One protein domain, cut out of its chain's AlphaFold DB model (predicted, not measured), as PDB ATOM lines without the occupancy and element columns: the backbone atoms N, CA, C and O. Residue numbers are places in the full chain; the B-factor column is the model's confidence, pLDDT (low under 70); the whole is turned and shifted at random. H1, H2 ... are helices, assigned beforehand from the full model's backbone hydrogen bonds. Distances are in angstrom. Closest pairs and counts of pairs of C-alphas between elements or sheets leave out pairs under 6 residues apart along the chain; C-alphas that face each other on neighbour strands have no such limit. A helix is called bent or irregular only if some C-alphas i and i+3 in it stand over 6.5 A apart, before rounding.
ATOM      1  N   LYS A   2     185.828 134.225 181.690       68.88
ATOM      2  CA  LYS A   2     187.060 133.403 181.707       68.88
ATOM      3  C   LYS A   2     186.815 131.909 181.443       68.88
ATOM      4  O   LYS A   2     187.616 131.282 180.756       68.88
ATOM      5  N   ASP A   3     185.700 131.362 181.924       77.12
ATOM      6  CA  ASP A   3     185.395 129.930 181.770       77.12
ATOM      7  C   ASP A   3     184.940 129.574 180.351       77.12
ATOM      8  O   ASP A   3     185.339 128.551 179.806       77.12
ATOM      9  N   THR A   4     184.208 130.481 179.701       78.19
ATOM     10  CA  THR A   4     183.810 130.364 178.292       78.19
ATOM     11  C   THR A   4     185.030 130.342 177.368       78.19
ATOM     12  O   THR A   4     185.117 129.506 176.476       78.19
ATOM     13  N   VAL A   5     186.014 131.215 177.619       82.81
ATOM     14  CA  VAL A   5     187.269 131.261 176.846       82.81
ATOM     15  C   VAL A   5     188.096 129.987 177.044       82.81
ATOM     16  O   VAL A   5     188.638 129.458 176.076       82.81
ATOM     17  N   LYS A   6     188.165 129.458 178.273       83.25
ATOM     18  CA  LYS A   6     188.849 128.183 178.550       83.25
ATOM     19  C   LYS A   6     188.200 127.011 177.816       83.25
ATOM     20  O   LYS A   6     188.918 126.192 177.254       83.25
ATOM     21  N   MET A   7     186.872 126.950 177.795       82.88
ATOM     22  CA  MET A   7     186.128 125.893 177.108       82.88
ATOM     23  C   MET A   7     186.382 125.909 175.594       82.88
ATOM     24  O   MET A   7     186.752 124.883 175.033       82.88
ATOM     25  N   ILE A   8     186.305 127.087 174.962       80.50
ATOM     26  CA  ILE A   8     186.587 127.260 173.526       80.50
ATOM     27  C   ILE A   8     188.033 126.862 173.195       80.50
ATOM     28  O   ILE A   8     188.285 126.196 172.191       80.50
ATOM     29  N   LEU A   9     188.999 127.235 174.042       82.19
ATOM     30  CA  LEU A   9     190.402 126.858 173.857       82.19
ATOM     31  C   LEU A   9     190.614 125.346 173.937       82.19
ATOM     32  O   LEU A   9     191.364 124.802 173.132       82.19
ATOM     33  N   GLU A  10     189.974 124.665 174.883       82.94
ATOM     34  CA  GLU A  10     190.092 123.211 175.028       82.94
ATOM     35  C   GLU A  10     189.409 122.454 173.883       82.94
ATOM     36  O   GLU A  10     189.972 121.487 173.370       82.94
ATOM     37  N   GLU A  11     188.253 122.918 173.405       77.56
ATOM     38  CA  GLU A  11     187.618 122.371 172.198       77.56
ATOM     39  C   GLU A  11     188.492 122.572 170.957       77.56
ATOM     40  O   GLU A  11     188.698 121.638 170.180       77.56
ATOM     41  N   THR A  12     189.086 123.759 170.812       76.25
ATOM     42  CA  THR A  12     189.995 124.059 169.700       76.25
ATOM     43  C   THR A  12     191.237 123.170 169.763       76.25
ATOM     44  O   THR A  12     191.585 122.534 168.773       76.25
ATOM     45  N   LYS A  13     191.877 123.045 170.933       76.31
ATOM     46  CA  LYS A  13     193.042 122.166 171.134       76.31
ATOM     47  C   LYS A  13     192.739 120.697 170.847       76.31
ATOM     48  O   LYS A  13     193.594 120.022 170.288       76.31
ATOM     49  N   ARG A  14     191.548 120.203 171.198       75.94
ATOM     50  CA  ARG A  14     191.131 118.821 170.891       75.94
ATOM     51  C   ARG A  14     191.006 118.563 169.389       75.94
ATOM     52  O   ARG A  14     191.249 117.442 168.953       75.94
ATOM     53  N   GLY A  15     190.639 119.580 168.610       74.38
ATOM     54  CA  GLY A  15     190.578 119.503 167.147       74.38
ATOM     55  C   GLY A  15     191.924 119.722 166.446       74.38
ATOM     56  O   GLY A  15     192.088 119.308 165.298       74.38
ATOM     57  N   LEU A  16     192.893 120.354 167.116       77.75
ATOM     58  CA  LEU A  16     194.213 120.622 166.554       77.75
ATOM     59  C   LEU A  16     195.061 119.349 166.558       77.75
ATOM     60  O   LEU A  16     195.550 118.895 167.591       77.75
ATOM     61  N   LYS A  17     195.280 118.794 165.367       79.31
ATOM     62  CA  LYS A  17     196.309 117.776 165.167       79.31
ATOM     63  C   LYS A  17     197.674 118.467 165.135       79.31
ATOM     64  O   LYS A  17     197.838 119.395 164.339       79.31
ATOM     65  N   PRO A  18     198.640 118.061 165.979       79.56
ATOM     66  CA  PRO A  18     199.996 118.571 165.860       79.56
ATOM     67  C   PRO A  18     200.541 118.198 164.475       79.56
ATOM     68  O   PRO A  18     200.308 117.070 164.028       79.56
ATOM     69  N   PRO A  19     201.228 119.126 163.788       83.19
ATOM     70  CA  PRO A  19     201.806 118.828 162.492       83.19
ATOM     71  C   PRO A  19     202.918 117.789 162.640       83.19
ATOM     72  O   PRO A  19     203.644 117.779 163.640       83.19
ATOM     73  N   ILE A  20     203.058 116.927 161.638       88.81
ATOM     74  CA  ILE A  20     204.158 115.953 161.578       88.81
ATOM     75  C   ILE A  20     205.437 116.612 161.041       88.81
ATOM     76  O   ILE A  20     205.384 117.651 160.377       88.81
ATOM     77  N   GLU A  21     206.606 116.028 161.318       84.25
ATOM     78  CA  GLU A  21     207.903 116.616 160.928       84.25
ATOM     79  C   GLU A  21     208.000 116.828 159.407       84.25
ATOM     80  O   GLU A  21     208.608 117.799 158.951       84.25
ATOM     81  N   GLU A  22     207.352 115.975 158.611       86.25
ATOM     82  CA  GLU A  22     207.276 116.089 157.155       86.25
ATOM     83  C   GLU A  22     206.496 117.333 156.711       86.25
ATOM     84  O   GLU A  22     206.905 118.017 155.771       86.25
ATOM     85  N   GLU A  23     205.403 117.669 157.400       86.88
ATOM     86  CA  GLU A  23     204.603 118.868 157.120       86.88
ATOM     87  C   GLU A  23     205.385 120.132 157.472       86.88
ATOM     88  O   GLU A  23     205.409 121.091 156.695       86.88
ATOM     89  N   ILE A  24     206.083 120.104 158.610       87.25
ATOM     90  CA  ILE A  24     206.955 121.194 159.057       87.25
ATOM     91  C   ILE A  24     208.099 121.392 158.057       87.25
ATOM     92  O   ILE A  24     208.359 122.512 157.611       87.25
ATOM     93  N   THR A  25     208.754 120.303 157.662       88.19
ATOM     94  CA  THR A  25     209.849 120.293 156.686       88.19
ATOM     95  C   THR A  25     209.394 120.821 155.331       88.19
ATOM     96  O   THR A  25     210.061 121.678 154.748       88.19
ATOM     97  N   LEU A  26     208.233 120.382 154.839       88.31
ATOM     98  CA  LEU A  26     207.681 120.859 153.575       88.31
ATOM     99  C   LEU A  26     207.319 122.347 153.636       88.31
ATOM    100  O   LEU A  26     207.593 123.079 152.682       88.31
ATOM    101  N   ALA A  27     206.723 122.811 154.736       89.19
ATOM    102  CA  ALA A  27     206.402 124.222 154.930       89.19
ATOM    103  C   ALA A  27     207.668 125.094 154.955       89.19
ATOM    104  O   ALA A  27     207.729 126.112 154.266       89.19
ATOM    105  N   GLN A  28     208.708 124.656 155.668       88.00
ATOM    106  CA  GLN A  28     210.013 125.322 155.711       88.00
ATOM    107  C   GLN A  28     210.688 125.348 154.334       88.00
ATOM    108  O   GLN A  28     211.173 126.392 153.898       88.00
ATOM    109  N   ALA A  29     210.677 124.228 153.610       88.81
ATOM    110  CA  ALA A  29     211.233 124.160 152.265       88.81
ATOM    111  C   ALA A  29     210.465 125.065 151.289       88.81
ATOM    112  O   ALA A  29     211.084 125.717 150.451       88.81
ATOM    113  N   ARG A  30     209.132 125.154 151.405       90.12
ATOM    114  CA  ARG A  30     208.302 126.094 150.627       90.12
ATOM    115  C   ARG A  30     208.625 127.545 150.941       90.12
ATOM    116  O   ARG A  30     208.628 128.356 150.023       90.12
ATOM    117  N   TRP A  31     208.904 127.866 152.197       86.75
ATOM    118  CA  TRP A  31     209.288 129.219 152.580       86.75
ATOM    119  C   TRP A  31     210.647 129.617 151.983       86.75
ATOM    120  O   TRP A  31     210.771 130.708 151.441       86.75
ATOM    121  N   LEU A  32     211.628 128.705 151.986       84.44
ATOM    122  CA  LEU A  32     212.968 128.965 151.440       84.44
ATOM    123  C   LEU A  32     213.040 128.917 149.908       84.44
ATOM    124  O   LEU A  32     213.709 129.736 149.285       84.44
ATOM    125  N   PHE A  33     212.384 127.937 149.287       86.38
ATOM    126  CA  PHE A  33     212.589 127.600 147.872       86.38
ATOM    127  C   PHE A  33     211.325 127.746 147.018       86.38
ATOM    128  O   PHE A  33     211.331 127.431 145.822       86.38
ATOM    129  N   GLY A  34     210.221 128.208 147.609       90.19
ATOM    130  CA  GLY A  34     208.960 128.445 146.915       90.19
ATOM    131  C   GLY A  34     208.454 127.201 146.184       90.19
ATOM    132  O   GLY A  34     208.351 126.105 146.737       90.19
ATOM    133  N   ARG A  35     208.162 127.366 144.888       91.81
ATOM    134  CA  ARG A  35     207.667 126.288 144.009       91.81
ATOM    135  C   ARG A  35     208.685 125.165 143.793       91.81
ATOM    136  O   ARG A  35     208.290 124.063 143.423       91.81
ATOM    137  N   ASN A  36     209.970 125.423 144.037       90.19
ATOM    138  CA  ASN A  36     211.033 124.432 143.884       90.19
ATOM    139  C   ASN A  36     211.220 123.559 145.128       90.19
ATOM    140  O   ASN A  36     212.021 122.628 145.082       90.19
ATOM    141  N   ALA A  37     210.470 123.796 146.208       89.38
ATOM    142  CA  ALA A  37     210.563 123.013 147.437       89.38
ATOM    143  C   ALA A  37     210.489 121.487 147.227       89.38
ATOM    144  O   ALA A  37     211.346 120.795 147.775       89.38
ATOM    145  N   PRO A  38     209.576 120.933 146.398       90.69
ATOM    146  CA  PRO A  38     209.550 119.489 146.155       90.69
ATOM    147  C   PRO A  38     210.827 118.983 145.474       90.69
ATOM    148  O   PRO A  38     211.358 117.948 145.856       90.69
ATOM    149  N   LYS A  39     211.362 119.739 144.502       91.19
ATOM    150  CA  LYS A  39     212.615 119.390 143.815       91.19
ATOM    151  C   LYS A  39     213.813 119.476 144.760       91.19
ATOM    152  O   LYS A  39     214.686 118.618 144.709       91.19
ATOM    153  N   MET A  40     213.837 120.480 145.635       91.56
ATOM    154  CA  MET A  40     214.886 120.633 146.641       91.56
ATOM    155  C   MET A  40     214.892 119.458 147.620       91.56
ATOM    156  O   MET A  40     215.934 118.852 147.836       91.56
ATOM    157  N   LEU A  41     213.728 119.087 148.157       89.56
ATOM    158  CA  LEU A  41     213.620 117.951 149.074       89.56
ATOM    159  C   LEU A  41     213.958 116.617 148.391       89.56
ATOM    160  O   LEU A  41     214.561 115.756 149.022       89.56
ATOM    161  N   ALA A  42     213.618 116.459 147.108       91.00
ATOM    162  CA  ALA A  42     213.902 115.240 146.354       91.00
ATOM    163  C   ALA A  42     215.386 115.073 145.982       91.00
ATOM    164  O   ALA A  42     215.877 113.947 145.947       91.00
ATOM    165  N   HIS A  43     216.097 116.164 145.683       90.19
ATOM    166  CA  HIS A  43     217.439 116.090 145.090       90.19
ATOM    167  C   HIS A  43     218.561 116.639 145.973       90.19
ATOM    168  O   HIS A  43     219.700 116.202 145.840       90.19
ATOM    169  N   ALA A  44     218.268 117.581 146.869       88.00
ATOM    170  CA  ALA A  44     219.265 118.219 147.725       88.00
ATOM    171  C   ALA A  44     218.760 118.431 149.172       88.00
ATOM    172  O   ALA A  44     218.814 119.543 149.707       88.00
ATOM    173  N   PRO A  45     218.314 117.362 149.862       85.69
ATOM    174  CA  PRO A  45     217.817 117.462 151.235       85.69
ATOM    175  C   PRO A  45     218.893 117.950 152.218       85.69
ATOM    176  O   PRO A  45     218.593 118.712 153.134       85.69
ATOM    177  N   TRP A  46     220.162 117.587 152.002       85.25
ATOM    178  CA  TRP A  46     221.282 118.034 152.838       85.25
ATOM    179  C   TRP A  46     221.512 119.544 152.770       85.25
ATOM    180  O   TRP A  46     221.792 120.168 153.792       85.25
ATOM    181  N   SER A  47     221.330 120.150 151.597       79.12
ATOM    182  CA  SER A  47     221.404 121.605 151.430       79.12
ATOM    183  C   SER A  47     220.284 122.311 152.193       79.12
ATOM    184  O   SER A  47     220.516 123.344 152.817       79.12
ATOM    185  N   PHE A  48     219.081 121.727 152.214       84.00
ATOM    186  CA  PHE A  48     217.976 122.237 153.024       84.00
ATOM    187  C   PHE A  48     218.250 122.112 154.534       84.00
ATOM    188  O   PHE A  48     218.008 123.063 155.277       84.00
ATOM    189  N   VAL A  49     218.814 120.988 154.993       84.12
ATOM    190  CA  VAL A  49     219.225 120.816 156.401       84.12
ATOM    191  C   VAL A  49     220.280 121.850 156.797       84.12
ATOM    192  O   VAL A  49     220.162 122.464 157.857       84.12
ATOM    193  N   LEU A  50     221.278 122.089 155.942       81.81
ATOM    194  CA  LEU A  50     222.306 123.097 156.188       81.81
ATOM    195  C   LEU A  50     221.700 124.503 156.299       81.81
ATOM    196  O   LEU A  50     221.979 125.206 157.266       81.81
ATOM    197  N   ALA A  51     220.810 124.882 155.377       79.00
ATOM    198  CA  ALA A  51     220.105 126.163 155.438       79.00
ATOM    199  C   ALA A  51     219.287 126.317 156.737       79.00
ATOM    200  O   ALA A  51     219.319 127.371 157.372       79.00
ATOM    201  N   LYS A  52     218.607 125.251 157.180       78.81
ATOM    202  CA  LYS A  52     217.867 125.217 158.456       78.81
ATOM    203  C   LYS A  52     218.792 125.406 159.666       78.81
ATOM    204  O   LYS A  52     218.404 126.065 160.629       78.81
ATOM    205  N   LEU A  53     219.999 124.838 159.634       80.94
ATOM    206  CA  LEU A  53     220.994 124.982 160.702       80.94
ATOM    207  C   LEU A  53     221.581 126.393 160.771       80.94
ATOM    208  O   LEU A  53     221.681 126.934 161.870       80.94
ATOM    209  N   LEU A  54     221.940 126.976 159.626       73.31
ATOM    210  CA  LEU A  54     222.468 128.343 159.552       73.31
ATOM    211  C   LEU A  54     221.433 129.347 160.066       73.31
ATOM    212  O   LEU A  54     221.708 130.118 160.982       73.31
ATOM    213  N   TRP A  55     220.183 129.214 159.621       74.56
ATOM    214  CA  TRP A  55     219.104 130.072 160.101       74.56
ATOM    215  C   TRP A  55     218.855 129.928 161.614       74.56
ATOM    216  O   TRP A  55     218.680 130.926 162.311       74.56
ATOM    217  N   LYS A  56     218.913 128.711 162.175       71.94
ATOM    218  CA  LYS A  56     218.827 128.520 163.638       71.94
ATOM    219  C   LYS A  56     219.937 129.234 164.413       71.94
ATOM    220  O   LYS A  56     219.720 129.571 165.573       71.94
ATOM    221  N   LYS A  57     221.107 129.431 163.806       69.62
ATOM    222  CA  LYS A  57     222.235 130.150 164.410       69.62
ATOM    223  C   LYS A  57     222.117 131.672 164.287       69.62
ATOM    224  O   LYS A  57     222.997 132.370 164.773       69.62
ATOM    225  N   GLY A  58     221.040 132.178 163.684       63.94
ATOM    226  CA  GLY A  58     220.878 133.602 163.393       63.94
ATOM    227  C   GLY A  58     221.671 134.058 162.170       63.94
ATOM    228  O   GLY A  58     221.629 135.230 161.850       63.94
TER     229      GLY A  58
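Overview. This is residues 2 to 58 of the 64 residues of an uncharacterized protein of Candidatus Aminicenantes bacterium RBG_13_59_9 (UniProt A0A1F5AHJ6). Bent helix H2 folds into a V with H3 near both arms. Residues 2 to 24, with H1, stick out. The extended, all-helix printed part has 57 residues, named helices H1, H2, H3 and no named strand, a radius of gyration of the C-alphas of 16.8 A and spans of 49 by 25 by 16 A.

Along the chain. H2, residues 21 to 43, was assigned as one helix by its hydrogen bonds but is bent: C-alphas 32 and 35 are 9.5 A apart. Its arms are H2a, residues 21 to 32, and irregular H2b, residues 35 to 43, with C-alphas 35 and 38 7.4 A apart. H1, residues 2 to 15, 20.4 A, begins at (187.060, 133.403, 181.707); H3, residues 45 to 56, ends at (218.827, 128.520, 163.638).

Arrangement. H2a touches H2b with residues 26 to 30 alone; the closest C-alphas, 30 and 37, are 5.0 A apart. H3 is close but not clearly touching H2a, closest C-alphas 48 and 29, 7.1 A. H1 is apart from both arms and H3. Every O i to N i+4 pair is within hydrogen-bond range in H1, H2a and H3; H2b has 4 of 5.

Size, cuts and confidence. The printed part has no cut; pLDDT is under 70 at residues 2, 57 and 58.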